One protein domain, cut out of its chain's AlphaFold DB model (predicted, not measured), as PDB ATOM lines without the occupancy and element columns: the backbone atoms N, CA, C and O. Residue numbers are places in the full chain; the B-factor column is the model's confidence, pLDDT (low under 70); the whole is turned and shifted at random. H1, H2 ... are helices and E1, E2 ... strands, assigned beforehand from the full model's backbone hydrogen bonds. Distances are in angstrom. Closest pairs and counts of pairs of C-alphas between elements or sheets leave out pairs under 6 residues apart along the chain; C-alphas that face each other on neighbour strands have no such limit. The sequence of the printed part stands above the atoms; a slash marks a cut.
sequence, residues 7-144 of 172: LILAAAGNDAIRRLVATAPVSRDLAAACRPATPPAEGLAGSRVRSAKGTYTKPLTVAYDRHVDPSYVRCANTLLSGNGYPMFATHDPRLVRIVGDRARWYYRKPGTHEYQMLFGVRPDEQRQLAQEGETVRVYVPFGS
ATOM      1  N   LEU A   7     494.640 292.547 384.349       40.81
ATOM      2  CA  LEU A   7     495.097 292.391 385.726       40.81
ATOM      3  C   LEU A   7     496.248 291.376 385.735       40.81
ATOM      4  O   LEU A   7     496.066 290.209 385.378       40.81
ATOM      5  N   ILE A   8     497.444 291.813 386.128       47.12
ATOM      6  CA  ILE A   8     498.570 290.910 386.384       47.12
ATOM      7  C   ILE A   8     498.437 290.437 387.827       47.12
ATOM      8  O   ILE A   8     498.791 291.163 388.756       47.12
ATOM      9  N   LEU A   9     497.934 289.219 388.025       45.03
ATOM     10  CA  LEU A   9     498.015 288.575 389.326       45.03
ATOM     11  C   LEU A   9     499.434 288.022 389.482       45.03
ATOM     12  O   LEU A   9     499.740 286.875 389.155       45.03
ATOM     13  N   ALA A  10     500.327 288.877 389.968       39.31
ATOM     14  CA  ALA A  10     501.591 288.429 390.515       39.31
ATOM     15  C   ALA A  10     501.331 287.967 391.952       39.31
ATOM     16  O   ALA A  10     500.874 288.750 392.785       39.31
ATOM     17  N   ALA A  11     501.666 286.718 392.275       39.75
ATOM     18  CA  ALA A  11     501.840 286.281 393.660       39.75
ATOM     19  C   ALA A  11     503.102 286.957 394.244       39.75
ATOM     20  O   ALA A  11     504.130 286.322 394.481       39.75
ATOM     21  N   ALA A  12     503.066 288.284 394.370       33.47
ATOM     22  CA  ALA A  12     504.176 289.121 394.791       33.47
ATOM     23  C   ALA A  12     504.038 289.425 396.287       33.47
ATOM     24  O   ALA A  12     503.061 290.025 396.727       33.47
ATOM     25  N   GLY A  13     505.034 289.005 397.069       35.97
ATOM     26  CA  GLY A  13     505.145 289.276 398.505       35.97
ATOM     27  C   GLY A  13     505.569 290.714 398.815       35.97
ATOM     28  O   GLY A  13     506.519 290.910 399.558       35.97
ATOM     29  N   ASN A  14     504.911 291.704 398.210       38.47
ATOM     30  CA  ASN A  14     505.038 293.115 398.571       38.47
ATOM     31  C   ASN A  14     503.707 293.541 399.196       38.47
ATOM     32  O   ASN A  14     502.693 293.531 398.504       38.47
ATOM     33  N   ASP A  15     503.698 293.898 400.482       40.31
ATOM     34  CA  ASP A  15     502.455 294.174 401.211       40.31
ATOM     35  C   ASP A  15     501.691 295.397 400.691       40.31
ATOM     36  O   ASP A  15     500.470 295.432 400.804       40.31
ATOM     37  N   ALA A  16     502.355 296.360 400.048       38.00
ATOM     38  CA  ALA A  16     501.683 297.497 399.423       38.00
ATOM     39  C   ALA A  16     500.959 297.079 398.133       38.00
ATOM     40  O   ALA A  16     499.785 297.396 397.951       38.00
ATOM     41  N   ILE A  17     501.618 296.287 397.277       40.38
ATOM     42  CA  ILE A  17     501.000 295.728 396.063       40.38
ATOM     43  C   ILE A  17     499.924 294.709 396.444       40.38
ATOM     44  O   ILE A  17     498.852 294.701 395.853       40.38
ATOM     45  N   ARG A  18     500.161 293.893 397.474       44.56
ATOM     46  CA  ARG A  18     499.184 292.944 398.010       44.56
ATOM     47  C   ARG A  18     497.964 293.661 398.563       44.56
ATOM     48  O   ARG A  18     496.872 293.180 398.316       44.56
ATOM     49  N   ARG A  19     498.116 294.790 399.267       42.06
ATOM     50  CA  ARG A  19     496.987 295.617 399.720       42.06
ATOM     51  C   ARG A  19     496.242 296.228 398.540       42.06
ATOM     52  O   ARG A  19     495.034 296.088 398.499       42.06
ATOM     53  N   LEU A  20     496.941 296.797 397.558       39.53
ATOM     54  CA  LEU A  20     496.332 297.385 396.357       39.53
ATOM     55  C   LEU A  20     495.549 296.344 395.524       39.53
ATOM     56  O   LEU A  20     494.442 296.593 395.059       39.53
ATOM     57  N   VAL A  21     496.115 295.144 395.376       50.09
ATOM     58  CA  VAL A  21     495.498 293.986 394.708       50.09
ATOM     59  C   VAL A  21     494.409 293.362 395.599       50.09
ATOM     60  O   VAL A  21     493.408 292.879 395.092       50.09
ATOM     61  N   ALA A  22     494.521 293.399 396.925       49.16
ATOM     62  CA  ALA A  22     493.480 292.909 397.833       49.16
ATOM     63  C   ALA A  22     492.330 293.904 398.052       49.16
ATOM     64  O   ALA A  22     491.307 293.513 398.605       49.16
ATOM     65  N   THR A  23     492.471 295.171 397.666       46.12
ATOM     66  CA  THR A  23     491.397 296.170 397.775       46.12
ATOM     67  C   THR A  23     490.639 296.360 396.468       46.12
ATOM     68  O   THR A  23     489.470 296.732 396.505       46.12
ATOM     69  N   ALA A  24     491.245 296.048 395.317       51.09
ATOM     70  CA  ALA A  24     490.511 295.975 394.060       51.09
ATOM     71  C   ALA A  24     489.592 294.724 394.055       51.09
ATOM     72  O   ALA A  24     490.084 293.616 394.282       51.09
ATOM     73  N   PRO A  25     488.272 294.861 393.800       50.38
ATOM     74  CA  PRO A  25     487.292 293.781 393.998       50.38
ATOM     75  C   PRO A  25     487.659 292.476 393.274       50.38
ATOM     76  O   PRO A  25     487.783 291.423 393.889       50.38
ATOM     77  N   VAL A  26     487.977 292.576 391.980       52.69
ATOM     78  CA  VAL A  26     488.304 291.432 391.107       52.69
ATOM     79  C   VAL A  26     489.567 290.693 391.561       52.69
ATOM     80  O   VAL A  26     489.662 289.469 391.487       52.69
ATOM     81  N   SER A  27     490.564 291.435 392.034       54.00
ATOM     82  CA  SER A  27     491.833 290.872 392.476       54.00
ATOM     83  C   SER A  27     491.779 290.336 393.903       54.00
ATOM     84  O   SER A  27     492.466 289.356 394.193       54.00
ATOM     85  N   ARG A  28     490.937 290.908 394.773       52.59
ATOM     86  CA  ARG A  28     490.671 290.381 396.116       52.59
ATOM     87  C   ARG A  28     490.021 289.011 396.042       52.59
ATOM     88  O   ARG A  28     490.493 288.086 396.704       52.59
ATOM     89  N   ASP A  29     488.992 288.887 395.215       50.66
ATOM     90  CA  ASP A  29     488.213 287.658 395.085       50.66
ATOM     91  C   ASP A  29     489.054 286.552 394.436       50.66
ATOM     92  O   ASP A  29     489.059 285.411 394.894       50.66
ATOM     93  N   LEU A  30     489.894 286.908 393.460       56.59
ATOM     94  CA  LEU A  30     490.839 285.974 392.856       56.59
ATOM     95  C   LEU A  30     491.993 285.579 393.800       56.59
ATOM     96  O   LEU A  30     492.348 284.404 393.883       56.59
ATOM     97  N   ALA A  31     492.583 286.527 394.536       59.38
ATOM     98  CA  ALA A  31     493.630 286.228 395.517       59.38
ATOM     99  C   ALA A  31     493.091 285.414 396.707       59.38
ATOM    100  O   ALA A  31     493.828 284.623 397.303       59.38
ATOM    101  N   ALA A  32     491.812 285.591 397.058       52.75
ATOM    102  CA  ALA A  32     491.101 284.721 397.984       52.75
ATOM    103  C   ALA A  32     490.947 283.317 397.393       52.75
ATOM    104  O   ALA A  32     491.431 282.387 398.018       52.75
ATOM    105  N   ALA A  33     490.436 283.180 396.168       55.59
ATOM    106  CA  ALA A  33     490.242 281.893 395.492       55.59
ATOM    107  C   ALA A  33     491.537 281.106 395.186       55.59
ATOM    108  O   ALA A  33     491.500 279.915 394.888       55.59
ATOM    109  N   CYS A  34     492.705 281.748 395.261       56.97
ATOM    110  CA  CYS A  34     494.008 281.077 395.214       56.97
ATOM    111  C   CYS A  34     494.423 280.428 396.557       56.97
ATOM    112  O   CYS A  34     495.390 279.649 396.599       56.97
ATOM    113  N   ARG A  35     493.727 280.739 397.662       54.09
ATOM    114  CA  ARG A  35     493.905 280.098 398.975       54.09
ATOM    115  C   ARG A  35     493.115 278.779 399.046       54.09
ATOM    116  O   ARG A  35     492.209 278.554 398.250       54.09
ATOM    117  N   PRO A  36     493.465 277.865 399.966       43.12
ATOM    118  CA  PRO A  36     492.679 276.652 400.183       43.12
ATOM    119  C   PRO A  36     491.209 276.974 400.522       43.12
ATOM    120  O   PRO A  36     490.951 277.931 401.248       43.12
ATOM    121  N   ALA A  37     490.277 276.149 400.029       42.25
ATOM    122  CA  ALA A  37     488.854 276.121 400.408       42.25
ATOM    123  C   ALA A  37     487.986 277.359 400.067       42.25
ATOM    124  O   ALA A  37     487.048 277.665 400.797       42.25
ATOM    125  N   THR A  38     488.243 278.059 398.957       44.09
ATOM    126  CA  THR A  38     487.377 279.162 398.475       44.09
ATOM    127  C   THR A  38     486.698 278.810 397.142       44.09
ATOM    128  O   THR A  38     487.334 278.170 396.301       44.09
ATOM    129  N   PRO A  39     485.418 279.190 396.937       47.22
ATOM    130  CA  PRO A  39     484.706 278.943 395.685       47.22
ATOM    131  C   PRO A  39     485.288 279.766 394.516       47.22
ATOM    132  O   PRO A  39     486.021 280.735 394.748       47.22
ATOM    133  N   PRO A  40     484.996 279.388 393.253       51.91
ATOM    134  CA  PRO A  40     485.448 280.117 392.071       51.91
ATOM    135  C   PRO A  40     485.050 281.596 392.110       51.91
ATOM    136  O   PRO A  40     483.956 281.937 392.549       51.91
ATOM    137  N   ALA A  41     485.916 282.483 391.617       53.19
ATOM    138  CA  ALA A  41     485.616 283.910 391.553       53.19
ATOM    139  C   ALA A  41     484.555 284.194 390.469       53.19
ATOM    140  O   ALA A  41     484.857 284.202 389.274       53.19
ATOM    141  N   GLU A  42     483.319 284.458 390.894       47.34
ATOM    142  CA  GLU A  42     482.169 284.778 390.028       47.34
ATOM    143  C   GLU A  42     482.333 286.127 389.286       47.34
ATOM    144  O   GLU A  42     481.747 286.342 388.228       47.34
ATOM    145  N   GLY A  43     483.215 287.014 389.766       51.22
ATOM    146  CA  GLY A  43     483.419 288.376 389.246       51.22
ATOM    147  C   GLY A  43     484.419 288.551 388.090       51.22
ATOM    148  O   GLY A  43     484.837 289.676 387.822       51.22
ATOM    149  N   LEU A  44     484.859 287.481 387.414       55.47
ATOM    150  CA  LEU A  44     485.915 287.566 386.383       55.47
ATOM    151  C   LEU A  44     485.404 287.726 384.944       55.47
ATOM    152  O   LEU A  44     486.217 287.827 384.019       55.47
ATOM    153  N   ALA A  45     484.087 287.749 384.732       58.03
ATOM    154  CA  ALA A  45     483.500 287.885 383.402       58.03
ATOM    155  C   ALA A  45     484.030 289.146 382.684       58.03
ATOM    156  O   ALA A  45     484.026 290.249 383.230       58.03
ATOM    157  N   GLY A  46     484.554 288.970 381.467       60.78
ATOM    158  CA  GLY A  46     485.128 290.058 380.663       60.78
ATOM    159  C   GLY A  46     486.506 290.572 381.114       60.78
ATOM    160  O   GLY A  46     487.047 291.485 380.487       60.78
ATOM    161  N   SER A  47     487.104 289.999 382.164       71.00
ATOM    162  CA  SER A  47     488.445 290.366 382.633       71.00
ATOM    163  C   SER A  47     489.522 289.479 382.013       71.00
ATOM    164  O   SER A  47     489.359 288.262 381.894       71.00
ATOM    165  N   ARG A  48     490.662 290.081 381.650       77.44
ATOM    166  CA  ARG A  48     491.862 289.348 381.223       77.44
ATOM    167  C   ARG A  48     492.817 289.254 382.401       77.44
ATOM    168  O   ARG A  48     493.296 290.280 382.887       77.44
ATOM    169  N   VAL A  49     493.125 288.038 382.839       78.00
ATOM    170  CA  VAL A  49     493.961 287.826 384.024       78.00
ATOM    171  C   VAL A  49     495.221 287.057 383.678       78.00
ATOM    172  O   VAL A  49     495.152 285.945 383.164       78.00
ATOM    173  N   ARG A  50     496.379 287.638 384.003       81.38
ATOM    174  CA  ARG A  50     497.679 286.978 383.855       81.38
ATOM    175  C   ARG A  50     498.102 286.351 385.175       81.38
ATOM    176  O   ARG A  50     498.293 287.078 386.145       81.38
ATOM    177  N   SER A  51     498.309 285.038 385.180       80.38
ATOM    178  CA  SER A  51     498.926 284.306 386.289       80.38
ATOM    179  C   SER A  51     500.401 284.063 385.982       80.38
ATOM    180  O   SER A  51     500.725 283.543 384.916       80.38
ATOM    181  N   ALA A  52     501.299 284.446 386.891       78.56
ATOM    182  CA  ALA A  52     502.740 284.240 386.750       78.56
ATOM    183  C   ALA A  52     503.365 283.748 388.061       78.56
ATOM    184  O   ALA A  52     503.000 284.206 389.149       78.56
ATOM    185  N   LYS A  53     504.370 282.868 387.964       71.06
ATOM    186  CA  LYS A  53     505.251 282.546 389.098       71.06
ATOM    187  C   LYS A  53     506.139 283.774 389.352       71.06
ATOM    188  O   LYS A  53     506.843 284.216 388.450       71.06
ATOM    189  N   GLY A  54     506.030 284.388 390.532       58.78
ATOM    190  CA  GLY A  54     506.716 285.651 390.839       58.78
ATOM    191  C   GLY A  54     508.234 285.563 390.627       58.78
ATOM    192  O   GLY A  54     508.852 284.590 391.045       58.78
ATOM    193  N   THR A  55     508.825 286.576 389.986       42.97
ATOM    194  CA  THR A  55     510.242 286.597 389.565       42.97
ATOM    195  C   THR A  55     511.159 287.425 390.471       42.97
ATOM    196  O   THR A  55     512.322 287.610 390.141       42.97
ATOM    197  N   TYR A  56     510.663 287.959 391.590       43.38
ATOM    198  CA  TYR A  56     511.465 288.812 392.471       43.38
ATOM    199  C   TYR A  56     512.152 288.005 393.574       43.38
ATOM    200  O   TYR A  56     511.496 287.235 394.279       43.38
ATOM    201  N   THR A  57     513.459 288.236 393.744       37.50
ATOM    202  CA  THR A  57     514.250 287.803 394.902       37.50
ATOM    203  C   THR A  57     513.595 288.347 396.166       37.50
ATOM    204  O   THR A  57     513.488 289.560 396.350       37.50
ATOM    205  N   LYS A  58     513.082 287.453 397.006       42.22
ATOM    206  CA  LYS A  58     512.402 287.827 398.248       42.22
ATOM    207  C   LYS A  58     513.426 288.034 399.369       42.22
ATOM    208  O   LYS A  58     514.436 287.329 399.382       42.22
ATOM    209  N   PRO A  59     513.167 288.934 400.334       32.25
ATOM    210  CA  PRO A  59     513.911 288.933 401.587       32.25
ATOM    211  C   PRO A  59     513.731 287.579 402.297       32.25
ATOM    212  O   PRO A  59     512.635 287.011 402.301       32.25
ATOM    213  N   LEU A  60     514.819 287.070 402.889       35.50
ATOM    214  CA  LEU A  60     514.928 285.755 403.554       35.50
ATOM    215  C   LEU A  60     513.870 285.504 404.647       35.50
ATOM    216  O   LEU A  60     513.639 284.363 405.031       35.50
ATOM    217  N   THR A  61     513.202 286.554 405.127       35.59
ATOM    218  CA  THR A  61     512.171 286.511 406.172       35.59
ATOM    219  C   THR A  61     510.816 285.983 405.695       35.59
ATOM    220  O   THR A  61     509.981 285.626 406.521       35.59
ATOM    221  N   VAL A  62     510.582 285.887 404.379       42.06
ATOM    222  CA  VAL A  62     509.331 285.355 403.805       42.06
ATOM    223  C   VAL A  62     509.628 284.079 403.019       42.06
ATOM    224  O   VAL A  62     509.496 284.011 401.793       42.06
ATOM    225  N   ALA A  63     510.040 283.043 403.747       30.84
ATOM    226  CA  ALA A  63     510.178 281.688 403.234       30.84
ATOM    227  C   ALA A  63     508.787 281.076 403.001       30.84
ATOM    228  O   ALA A  63     508.269 280.328 403.823       30.84
ATOM    229  N   TYR A  64     508.158 281.393 401.866       41.12
ATOM    230  CA  TYR A  64     507.037 280.581 401.394       41.12
ATOM    231  C   TYR A  64     507.580 279.422 400.560       41.12
ATOM    232  O   TYR A  64     507.768 279.549 399.353       41.12
ATOM    233  N   ASP A  65     507.935 278.379 401.310       38.09
ATOM    234  CA  ASP A  65     507.775 276.937 401.110       38.09
ATOM    235  C   ASP A  65     507.604 276.382 399.678       38.09
ATOM    236  O   ASP A  65     507.019 276.987 398.780       38.09
ATOM    237  N   ARG A  66     508.019 275.125 399.513       38.25
ATOM    238  CA  ARG A  66     507.950 274.225 398.338       38.25
ATOM    239  C   ARG A  66     506.559 274.053 397.669       38.25
ATOM    240  O   ARG A  66     506.376 273.193 396.817       38.25
ATOM    241  N   HIS A  67     505.579 274.878 398.038       47.22
ATOM    242  CA  HIS A  67     504.161 274.859 397.670       47.22
ATOM    243  C   HIS A  67     503.758 275.922 396.621       47.22
ATOM    244  O   HIS A  67     502.562 276.173 396.410       47.22
ATOM    245  N   VAL A  68     504.724 276.557 395.944       56.59
ATOM    246  CA  VAL A  68     504.443 277.531 394.870       56.59
ATOM    247  C   VAL A  68     503.684 276.876 393.709       56.59
ATOM    248  O   VAL A  68     502.757 277.480 393.166       56.59
ATOM    249  N   ASP A  69     503.997 275.621 393.393       66.75
ATOM    250  CA  ASP A  69     503.364 274.895 392.287       66.75
ATOM    251  C   ASP A  69     501.892 274.532 392.597       66.75
ATOM    252  O   ASP A  69     501.025 274.870 391.789       66.75
ATOM    253  N   PRO A  70     501.536 273.991 393.788       73.25
ATOM    254  CA  PRO A  70     500.138 273.835 394.202       73.25
ATOM    255  C   PRO A  70     499.316 275.128 394.176       73.25
ATOM    256  O   PRO A  70     498.145 275.112 393.803       73.25
ATOM    257  N   SER A  71     499.912 276.257 394.570       72.81
ATOM    258  CA  SER A  71     499.223 277.556 394.572       72.81
ATOM    259  C   SER A  71     498.922 278.035 393.156       72.81
ATOM    260  O   SER A  71     497.811 278.484 392.884       72.81
ATOM    261  N   TYR A  72     499.882 277.874 392.240       80.62
ATOM    262  CA  TYR A  72     499.683 278.180 390.828       80.62
ATOM    263  C   TYR A  72     498.553 277.339 390.223       80.62
ATOM    264  O   TYR A  72     497.674 277.885 389.560       80.62
ATOM    265  N   VAL A  73     498.532 276.029 390.501       84.38
ATOM    266  CA  VAL A  73     497.490 275.120 389.998       84.38
ATOM    267  C   VAL A  73     496.111 275.479 390.555       84.38
ATOM    268  O   VAL A  73     495.139 275.472 389.806       84.38
ATOM    269  N   ARG A  74     496.007 275.864 391.834       80.44
ATOM    270  CA  ARG A  74     494.741 276.358 392.406       80.44
ATOM    271  C   ARG A  74     494.240 277.606 391.688       80.44
ATOM    272  O   ARG A  74     493.095 277.623 391.248       80.44
ATOM    273  N   CYS A  75     495.103 278.606 391.502       81.75
ATOM    274  CA  CYS A  75     494.740 279.798 390.739       81.75
ATOM    275  C   CYS A  75     494.323 279.440 389.307       81.75
ATOM    276  O   CYS A  75     493.354 279.995 388.798       81.75
ATOM    277  N   ALA A  76     495.030 278.508 388.661       86.56
ATOM    278  CA  ALA A  76     494.689 278.062 387.319       86.56
ATOM    279  C   ALA A  76     493.301 277.416 387.265       86.56
ATOM    280  O   ALA A  76     492.526 277.759 386.381       86.56
ATOM    281  N   ASN A  77     492.950 276.572 388.236       88.12
ATOM    282  CA  ASN A  77     491.620 275.969 388.320       88.12
ATOM    283  C   ASN A  77     490.520 277.024 388.472       88.12
ATOM    284  O   ASN A  77     489.549 276.988 387.726       88.12
ATOM    285  N   THR A  78     490.696 277.993 389.373       83.38
ATOM    286  CA  THR A  78     489.748 279.106 389.561       83.38
ATOM    287  C   THR A  78     489.570 279.922 388.283       83.38
ATOM    288  O   THR A  78     488.462 280.290 387.903       83.38
ATOM    289  N   LEU A  79     490.676 280.222 387.607       85.31
ATOM    290  CA  LEU A  79     490.660 280.989 386.371       85.31
ATOM    291  C   LEU A  79     490.003 280.217 385.221       85.31
ATOM    292  O   LEU A  79     489.259 280.801 384.435       85.31
ATOM    293  N   LEU A  80     490.258 278.912 385.132       89.00
ATOM    294  CA  LEU A  80     489.684 278.037 384.117       89.00
ATOM    295  C   LEU A  80     488.213 277.715 384.383       89.00
ATOM    296  O   LEU A  80     487.498 277.511 383.411       89.00
ATOM    297  N   SER A  81     487.728 277.747 385.623       87.19
ATOM    298  CA  SER A  81     486.302 277.553 385.915       87.19
ATOM    299  C   SER A  81     485.445 278.812 385.733       87.19
ATOM    300  O   SER A  81     484.247 278.688 385.503       87.19
ATOM    301  N   GLY A  82     486.024 280.017 385.819       82.50
ATOM    302  CA  GLY A  82     485.286 281.284 385.672       82.50
ATOM    303  C   GLY A  82     485.035 281.717 384.217       82.50
ATOM    304  O   GLY A  82     485.542 281.123 383.285       82.50
ATOM    305  N   ASN A  83     484.334 282.825 383.971       78.69
ATOM    306  CA  ASN A  83     484.070 283.321 382.599       78.69
ATOM    307  C   ASN A  83     485.111 284.334 382.068       78.69
ATOM    308  O   ASN A  83     484.875 285.028 381.078       78.69
ATOM    309  N   GLY A  84     486.256 284.456 382.743       81.12
ATOM    310  CA  GLY A  84     487.346 285.343 382.332       81.12
ATOM    311  C   GLY A  84     488.202 284.773 381.199       81.12
ATOM    312  O   GLY A  84     488.025 283.628 380.777       81.12
ATOM    313  N   TYR A  85     489.165 285.579 380.746       83.75
ATOM    314  CA  TYR A  85     490.194 285.184 379.782       83.75
ATOM    315  C   TYR A  85     491.541 284.990 380.503       83.75
ATOM    316  O   TYR A  85     492.231 285.979 380.802       83.75
ATOM    317  N   PRO A  86     491.921 283.748 380.841       90.12
ATOM    318  CA  PRO A  86     493.130 283.494 381.601       90.12
ATOM    319  C   PRO A  86     494.376 283.398 380.719       90.12
ATOM    320  O   PRO A  86     494.361 282.837 379.625       90.12
ATOM    321  N   MET A  87     495.473 283.958 381.227       90.50
ATOM    322  CA  MET A  87     496.771 284.022 380.562       90.50
ATOM    323  C   MET A  87     497.832 283.411 381.486       90.50
ATOM    324  O   MET A  87     498.147 283.960 382.545       90.50
ATOM    325  N   PHE A  88     498.379 282.263 381.102       91.94
ATOM    326  CA  PHE A  88     499.285 281.462 381.923       91.94
ATOM    327  C   PHE A  88     500.740 281.747 381.562       91.94
ATOM    328  O   PHE A  88     501.253 281.255 380.561       91.94
ATOM    329  N   ALA A  89     501.415 282.553 382.380       90.06
ATOM    330  CA  ALA A  89     502.813 282.910 382.187       90.06
ATOM    331  C   ALA A  89     503.742 281.966 382.963       90.06
ATOM    332  O   ALA A  89     504.072 282.211 384.127       90.06
ATOM    333  N   THR A  90     504.161 280.887 382.303       86.19
ATOM    334  CA  THR A  90     505.083 279.886 382.853       86.19
ATOM    335  C   THR A  90     505.896 279.214 381.748       86.19
ATOM    336  O   THR A  90     505.448 279.110 380.610       86.19
ATOM    337  N   HIS A  91     507.084 278.731 382.106       85.44
ATOM    338  CA  HIS A  91     507.945 277.900 381.253       85.44
ATOM    339  C   HIS A  91     508.148 276.491 381.812       85.44
ATOM    340  O   HIS A  91     508.868 275.688 381.217       85.44
ATOM    341  N   ASP A  92     507.583 276.213 382.990       84.81
ATOM    342  CA  ASP A  92     507.715 274.916 383.643       84.81
ATOM    343  C   ASP A  92     506.885 273.871 382.874       84.81
ATOM    344  O   ASP A  92     505.657 274.002 382.843       84.81
ATOM    345  N   PRO A  93     507.512 272.824 382.296       85.75
ATOM    346  CA  PRO A  93     506.807 271.805 381.508       85.75
ATOM    347  C   PRO A  93     505.697 271.118 382.295       85.75
ATOM    348  O   PRO A  93     504.661 270.749 381.743       85.75
ATOM    349  N   ARG A  94     505.898 270.944 383.605       86.50
ATOM    350  CA  ARG A  94     504.914 270.296 384.472       86.50
ATOM    351  C   ARG A  94     503.670 271.164 384.579       86.50
ATOM    352  O   ARG A  94     502.566 270.649 384.453       86.50
ATOM    353  N   LEU A  95     503.847 272.472 384.780       87.19
ATOM    354  CA  LEU A  95     502.732 273.411 384.887       87.19
ATOM    355  C   LEU A  95     502.034 273.629 383.544       87.19
ATOM    356  O   LEU A  95     500.811 273.706 383.541       87.19
ATOM    357  N   VAL A  96     502.770 273.682 382.429       91.19
ATOM    358  CA  VAL A  96     502.182 273.751 381.078       91.19
ATOM    359  C   VAL A  96     501.261 272.553 380.846       91.19
ATOM    360  O   VAL A  96     500.085 272.738 380.538       91.19
ATOM    361  N   ARG A  97     501.748 271.333 381.111       90.56
ATOM    362  CA  ARG A  97     500.939 270.114 380.981       90.56
ATOM    363  C   ARG A  97     499.718 270.126 381.900       90.56
ATOM    364  O   ARG A  97     498.619 269.826 381.449       90.56
ATOM    365  N   ILE A  98     499.893 270.502 383.171       91.50
ATOM    366  CA  ILE A  98     498.779 270.580 384.127       91.50
ATOM    367  C   ILE A  98     497.732 271.595 383.660       91.50
ATOM    368  O   ILE A  98     496.543 271.311 383.755       91.50
ATOM    369  N   VAL A  99     498.141 272.762 383.157       92.56
ATOM    370  CA  VAL A  99     497.205 273.760 382.619       92.56
ATOM    371  C   VAL A  99     496.429 273.180 381.438       92.56
ATOM    372  O   VAL A  99     495.209 273.302 381.440       92.56
ATOM    373  N   GLY A 100     497.087 272.482 380.507       93.62
ATOM    374  CA  GLY A 100     496.410 271.812 379.391       93.62
ATOM    375  C   GLY A 100     495.411 270.743 379.852       93.62
ATOM    376  O   GLY A 100     494.265 270.721 379.401       93.62
ATOM    377  N   ASP A 101     495.799 269.902 380.817       93.75
ATOM    378  CA  ASP A 101     494.911 268.900 381.424       93.75
ATOM    379  C   ASP A 101     493.683 269.557 382.082       93.75
ATOM    380  O   ASP A 101     492.551 269.094 381.927       93.75
ATOM    381  N   ARG A 102     493.882 270.672 382.796       93.62
ATOM    382  CA  ARG A 102     492.796 271.405 383.462       93.62
ATOM    383  C   ARG A 102     491.920 272.176 382.482       93.62
ATOM    384  O   ARG A 102     490.714 272.226 382.690       93.62
ATOM    385  N   ALA A 103     492.480 272.735 381.415       93.50
ATOM    386  CA  ALA A 103     491.711 273.412 380.376       93.50
ATOM    387  C   ALA A 103     490.715 272.445 379.721       93.50
ATOM    388  O   ALA A 103     489.536 272.781 379.598       93.50
ATOM    389  N   ARG A 104     491.155 271.213 379.425       92.94
ATOM    390  CA  ARG A 104     490.274 270.128 378.967       92.94
ATOM    391  C   ARG A 104     489.209 269.763 379.999       92.94
ATOM    392  O   ARG A 104     488.041 269.667 379.645       92.94
ATOM    393  N   TRP A 105     489.592 269.612 381.270       94.31
ATOM    394  CA  TRP A 105     488.657 269.290 382.358       94.31
ATOM    395  C   TRP A 105     487.524 270.317 382.506       94.31
ATOM    396  O   TRP A 105     486.378 269.949 382.743       94.31
ATOM    397  N   TYR A 106     487.833 271.607 382.352       93.12
ATOM    398  CA  TYR A 106     486.850 272.696 382.394       93.12
ATOM    399  C   TYR A 106     486.217 273.002 381.025       93.12
ATOM    400  O   TYR A 106     485.603 274.055 380.863       93.12
ATOM    401  N   TYR A 107     486.370 272.111 380.039       92.94
ATOM    402  CA  TYR A 107     485.806 272.239 378.690       92.94
ATOM    403  C   TYR A 107     486.137 273.574 378.003       92.94
ATOM    404  O   TYR A 107     485.323 274.147 377.273       92.94
ATOM    405  N   ARG A 108     487.345 274.100 378.233       91.81
ATOM    406  CA  ARG A 108     487.799 275.327 377.576       91.81
ATOM    407  C   ARG A 108     488.138 275.065 376.125       91.81
ATOM    408  O   ARG A 108     488.872 274.139 375.798       91.81
ATOM    409  N   LYS A 109     487.615 275.928 375.259       90.62
ATOM    410  CA  LYS A 109     487.936 275.898 373.837       90.62
ATOM    411  C   LYS A 109     489.321 276.521 373.616       90.62
ATOM    412  O   LYS A 109     489.658 277.503 374.292       90.62
ATOM    413  N   PRO A 110     490.112 276.012 372.659       88.25
ATOM    414  CA  PRO A 110     491.316 276.703 372.220       88.25
ATOM    415  C   PRO A 110     490.997 278.160 371.861       88.25
ATOM    416  O   PRO A 110     489.937 278.466 371.309       88.25
ATOM    417  N   GLY A 111     491.870 279.080 372.264       86.44
ATOM    418  CA  GLY A 111     491.657 280.517 372.084       86.44
ATOM    419  C   GLY A 111     490.857 281.215 373.183       86.44
ATOM    420  O   GLY A 111     490.904 282.441 373.241       86.44
ATOM    421  N   THR A 112     490.197 280.500 374.107       90.00
ATOM    422  CA  THR A 112     489.577 281.124 375.300       90.00
ATOM    423  C   THR A 112     490.548 281.286 376.469       90.00
ATOM    424  O   THR A 112     490.159 281.773 377.527       90.00
ATOM    425  N   HIS A 113     491.790 280.845 376.296       92.25
ATOM    426  CA  HIS A 113     492.909 281.010 377.213       92.25
ATOM    427  C   HIS A 113     494.209 281.070 376.403       92.25
ATOM    428  O   HIS A 113     494.210 280.735 375.217       92.25
ATOM    429  N   GLU A 114     495.305 281.510 377.022       94.19
ATOM    430  CA  GLU A 114     496.604 281.572 376.344       94.19
ATOM    431  C   GLU A 114     497.782 281.209 377.253       94.19
ATOM    432  O   GLU A 114     497.778 281.470 378.460       94.19
ATOM    433  N   TYR A 115     498.829 280.671 376.633       94.25
ATOM    434  CA  TYR A 115     500.139 280.445 377.232       94.25
ATOM    435  C   TYR A 115     501.040 281.637 376.923       94.25
ATOM    436  O   TYR A 115     501.140 282.075 375.779       94.25
ATOM    437  N   GLN A 116     501.715 282.176 377.934       92.81
ATOM    438  CA  GLN A 116     502.644 283.290 377.769       92.81
ATOM    439  C   GLN A 116     504.065 282.860 378.121       92.81
ATOM    440  O   GLN A 116     504.365 282.539 379.272       92.81
ATOM    441  N   MET A 117     504.964 282.921 377.145       88.50
ATOM    442  CA  MET A 117     506.359 282.518 377.307       88.50
ATOM    443  C   MET A 117     507.304 283.649 376.899       88.50
ATOM    444  O   MET A 117     506.988 284.492 376.072       88.50
ATOM    445  N   LEU A 118     508.476 283.705 377.517       87.75
ATOM    446  CA  LEU A 118     509.581 284.577 377.098       87.75
ATOM    447  C   LEU A 118     510.211 284.081 375.792       87.75
ATOM    448  O   LEU A 118     510.414 282.880 375.603       87.75
ATOM    449  N   PHE A 119     510.592 285.027 374.938       82.44
ATOM    450  CA  PHE A 119     511.378 284.760 373.739       82.44
ATOM    451  C   PHE A 119     512.685 284.022 374.068       82.44
ATOM    452  O   PHE A 119     513.347 284.325 375.062       82.44
ATOM    453  N   GLY A 120     513.032 283.033 373.241       79.62
ATOM    454  CA  GLY A 120     514.237 282.208 373.399       79.62
ATOM    455  C   GLY A 120     514.158 281.118 374.478       79.62
ATOM    456  O   GLY A 120     515.076 280.309 374.582       79.62
ATOM    457  N   VAL A 121     513.078 281.041 375.265       81.62
ATOM    458  CA  VAL A 121     512.916 280.014 376.309       81.62
ATOM    459  C   VAL A 121     511.950 278.930 375.839       81.62
ATOM    460  O   VAL A 121     510.755 279.181 375.720       81.62
ATOM    461  N   ARG A 122     512.468 277.714 375.630       85.00
ATOM    462  CA  ARG A 122     511.713 276.532 375.160       85.00
ATOM    463  C   ARG A 122     510.939 276.784 373.851       85.00
ATOM    464  O   ARG A 122     509.727 276.589 373.810       85.00
ATOM    465  N   PRO A 123     511.624 277.206 372.773       86.88
ATOM    466  CA  PRO A 123     510.972 277.505 371.495       86.88
ATOM    467  C   PRO A 123     510.222 276.300 370.909       86.88
ATOM    468  O   PRO A 123     509.202 276.487 370.256       86.88
ATOM    469  N   ASP A 124     510.674 275.073 371.172       90.88
ATOM    470  CA  ASP A 124     510.006 273.867 370.668       90.88
ATOM    471  C   ASP A 124     508.643 273.648 371.332       90.88
ATOM    472  O   ASP A 124     507.675 273.352 370.640       90.88
ATOM    473  N   GLU A 125     508.523 273.904 372.640       91.38
ATOM    474  CA  GLU A 125     507.234 273.828 373.344       91.38
ATOM    475  C   GLU A 125     506.275 274.934 372.882       91.38
ATOM    476  O   GLU A 125     505.081 274.691 372.733       91.38
ATOM    477  N   GLN A 126     506.791 276.132 372.583       92.31
ATOM    478  CA  GLN A 126     505.983 277.213 372.005       92.31
ATOM    479  C   GLN A 126     505.381 276.797 370.657       92.31
ATOM    480  O   GLN A 126     504.203 277.046 370.408       92.31
ATOM    481  N   ARG A 127     506.182 276.157 369.792       93.50
ATOM    482  CA  ARG A 127     505.712 275.661 368.491       93.50
ATOM    483  C   ARG A 127     504.737 274.502 368.644       93.50
ATOM    484  O   ARG A 127     503.722 274.501 367.960       93.50
ATOM    485  N   GLN A 128     505.024 273.561 369.541       93.75
ATOM    486  CA  GLN A 128     504.158 272.416 369.798       93.75
ATOM    487  C   GLN A 128     502.767 272.866 370.264       93.75
ATOM    488  O   GLN A 128     501.772 272.482 369.662       93.75
ATOM    489  N   LEU A 129     502.691 273.747 371.266       92.81
ATOM    490  CA  LEU A 129     501.413 274.290 371.743       92.81
ATOM    491  C   LEU A 129     500.639 274.991 370.616       92.81
ATOM    492  O   LEU A 129     499.435 274.797 370.473       92.81
ATOM    493  N   ALA A 130     501.327 275.767 369.775       93.25
ATOM    494  CA  ALA A 130     500.693 276.413 368.629       93.25
ATOM    495  C   ALA A 130     500.165 275.400 367.590       93.25
ATOM    496  O   ALA A 130     499.092 275.605 367.030       93.25
ATOM    497  N   GLN A 131     500.888 274.301 367.347       94.25
ATOM    498  CA  GLN A 131     500.450 273.210 366.464       94.25
ATOM    499  C   GLN A 131     499.246 272.448 367.029       94.25
ATOM    500  O   GLN A 131     498.389 272.009 366.269       94.25
ATOM    501  N   GLU A 132     499.144 272.347 368.354       91.06
ATOM    502  CA  GLU A 132     497.991 271.779 369.066       91.06
ATOM    503  C   GLU A 132     496.759 272.713 369.049       91.06
ATOM    504  O   GLU A 132     495.703 272.368 369.577       91.06
ATOM    505  N   GLY A 133     496.865 273.888 368.412       91.44
ATOM    506  CA  GLY A 133     495.788 274.872 368.285       91.44
ATOM    507  C   GLY A 133     495.679 275.831 369.472       91.44
ATOM    508  O   GLY A 133     494.764 276.658 369.511       91.44
ATOM    509  N   GLU A 134     496.601 275.755 370.434       94.62
ATOM    510  CA  GLU A 134     496.609 276.642 371.590       94.62
ATOM    511  C   GLU A 134     497.089 278.050 371.230       94.62
ATOM    512  O   GLU A 134     497.931 278.270 370.357       94.62
ATOM    513  N   THR A 135     496.581 279.049 371.953       95.25
ATOM    514  CA  THR A 135     497.065 280.425 371.796       95.25
ATOM    515  C   THR A 135     498.341 280.619 372.603       95.25
ATOM    516  O   THR A 135     498.319 280.594 373.833       95.25
ATOM    517  N   VAL A 136     499.454 280.872 371.915       94.12
ATOM    518  CA  VAL A 136     500.755 281.155 372.536       94.12
ATOM    519  C   VAL A 136     501.152 282.605 372.267       94.12
ATOM    520  O   VAL A 136     501.175 283.055 371.123       94.12
ATOM    521  N   ARG A 137     501.503 283.355 373.317       93.75
ATOM    522  CA  ARG A 137     502.112 284.687 373.202       93.75
ATOM    523  C   ARG A 137     503.552 284.666 373.676       93.75
ATOM    524  O   ARG A 137     503.842 284.299 374.815       93.75
ATOM    525  N   VAL A 138     504.437 285.157 372.819       89.81
ATOM    526  CA  VAL A 138     505.864 285.248 373.108       89.81
ATOM    527  C   VAL A 138     506.222 286.683 373.484       89.81
ATOM    528  O   VAL A 138     505.997 287.616 372.718       89.81
ATOM    529  N   TYR A 139     506.768 286.876 374.682       86.44
ATOM    530  CA  TYR A 139     507.256 288.167 375.149       86.44
ATOM    531  C   TYR A 139     508.658 288.414 374.594       86.44
ATOM    532  O   TYR A 139     509.630 287.794 375.043       86.44
ATOM    533  N   VAL A 140     508.742 289.321 373.621       84.19
ATOM    534  CA  VAL A 140     509.979 289.711 372.941       84.19
ATOM    535  C   VAL A 140     510.494 291.019 373.552       84.19
ATOM    536  O   VAL A 140     509.866 292.063 373.363       84.19
ATOM    537  N   PRO A 141     511.602 290.999 374.313       80.00
ATOM    538  CA  PRO A 141     512.264 292.229 374.733       80.00
ATOM    539  C   PRO A 141     512.919 292.898 373.514       80.00
ATOM    540  O   PRO A 141     513.559 292.224 372.712       80.00
ATOM    541  N   PHE A 142     512.785 294.219 373.384       77.50
ATOM    542  CA  PHE A 142     513.393 295.006 372.306       77.50
ATOM    543  C   PHE A 142     514.047 296.276 372.865       77.50
ATOM    544  O   PHE A 142     513.681 296.741 373.946       77.50
ATOM    545  N   GLY A 143     515.013 296.836 372.133       81.69
ATOM    546  CA  GLY A 143     515.689 298.093 372.474       81.69
ATOM    547  C   GLY A 143     517.206 297.970 372.645       81.69
ATOM    548  O   GLY A 143     517.765 296.877 372.718       81.69
ATOM    549  N   SER A 144     517.881 299.119 372.723       78.25
ATOM    550  CA  SER A 144     519.348 299.219 372.818       78.25
ATOM    551  C   SER A 144     519.918 298.727 374.154       78.25
ATOM    552  O   SER A 144     521.063 298.298 374.214       78.25
TER     553      SER A 144
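This is residues 7 to 144 of the 172 residues of the protein "L-proline dehydrogenase" of Actinocrispum wychmicini (UniProt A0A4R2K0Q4). A strongly twisted wall of five parallel strands, E1 to E5 side by side in chain order, has four helices, H2, H3, H4 and H5, over one face, while the other face is bare of helices. These make two layers, helices on one face of a sheet; H1 only grazes the sheet near its edge at E1. The printed part has 138 residues with five named helices and five named strands, in the order E1 H1 H2 E2 H3 E3 H4 E4 H5 E5, and its class is mixed, helices and strands. It is compact, with a radius of gyration of the C-alphas of 15.1 A, and spans 40 by 39 by 30 A.

The edge strand E1, residues 7 to 10, is parallel to E2, residues 48 to 52, with N 9 and O 50 2.9 A apart, within hydrogen-bond range. Between them come H1, residues 15 to 23, and H2, residues 25 to 33, which touch only at the corner, closest at the C-alphas of Ala 22 and Arg 28, 4.2 A apart. H2 is on the sheet, and the closest C-alphas of E1 and H2 are those of Leu 9 and Ser 27, 7.3 A apart. H3, residues 68 to 81, lies over E2 and E3, residues 85 to 89, at a height over the sheet of 9.4 A, and runs along the strands. With its residues 74 to 78 alone it touches H2, opposite ways at a steep tilt of 58 degrees; the closest C-alphas are those of Ala 33 and Thr 78, 6.6 A apart. E3 is parallel to E2, with N 87 and O 49 2.8 A apart. H4, residues 93 to 105, is on the sheet and touches H3, the same way at a shallow tilt of 26 degrees, closest at the C-alphas of Leu 80 and Ala 103, 6.3 A apart. E4, residues 114 to 118, is parallel to E3, with N 116 and O 88 2.8 A apart. H5, residues 123 to 131, lies over E5, residues 135 to 139, on the same face as H3, at a height over the sheet of 9.1 A. E5 is parallel to E4, with N 137 and O 115 2.8 A apart. H4 and H5 are only just apart, closest at 8.4 A. The four strand-helix-strand units, parallel neighbour strands joined through helices, are E1, H1 H2, E2; E2, H3, E3; E3, H4, E4; and E4, H5, E5, each with a right-handed crossover. In H1, H2, H3, H4 and H5 every O i to N i+4 pair is within hydrogen-bond range.

E1 begins at C-alpha 7, at (495.097, 292.391, 385.726). H3 is 20.2 A long and begins at C-alpha 68, at (504.443, 277.531, 394.870); H4 is 18.3 A long. E5 ends at C-alpha 139, at (507.256, 288.167, 375.149).

The two C-alphas farthest apart, those of Ala 37 and Ser 144, are 47.2 A apart. The printed part has no cut. The links H2 to E2 and E2 to H3 are long, with 14 and 15 residues. Mean pLDDT of the printed part is 70.6; residues 7 to 46 and 54 to 69 are under 70.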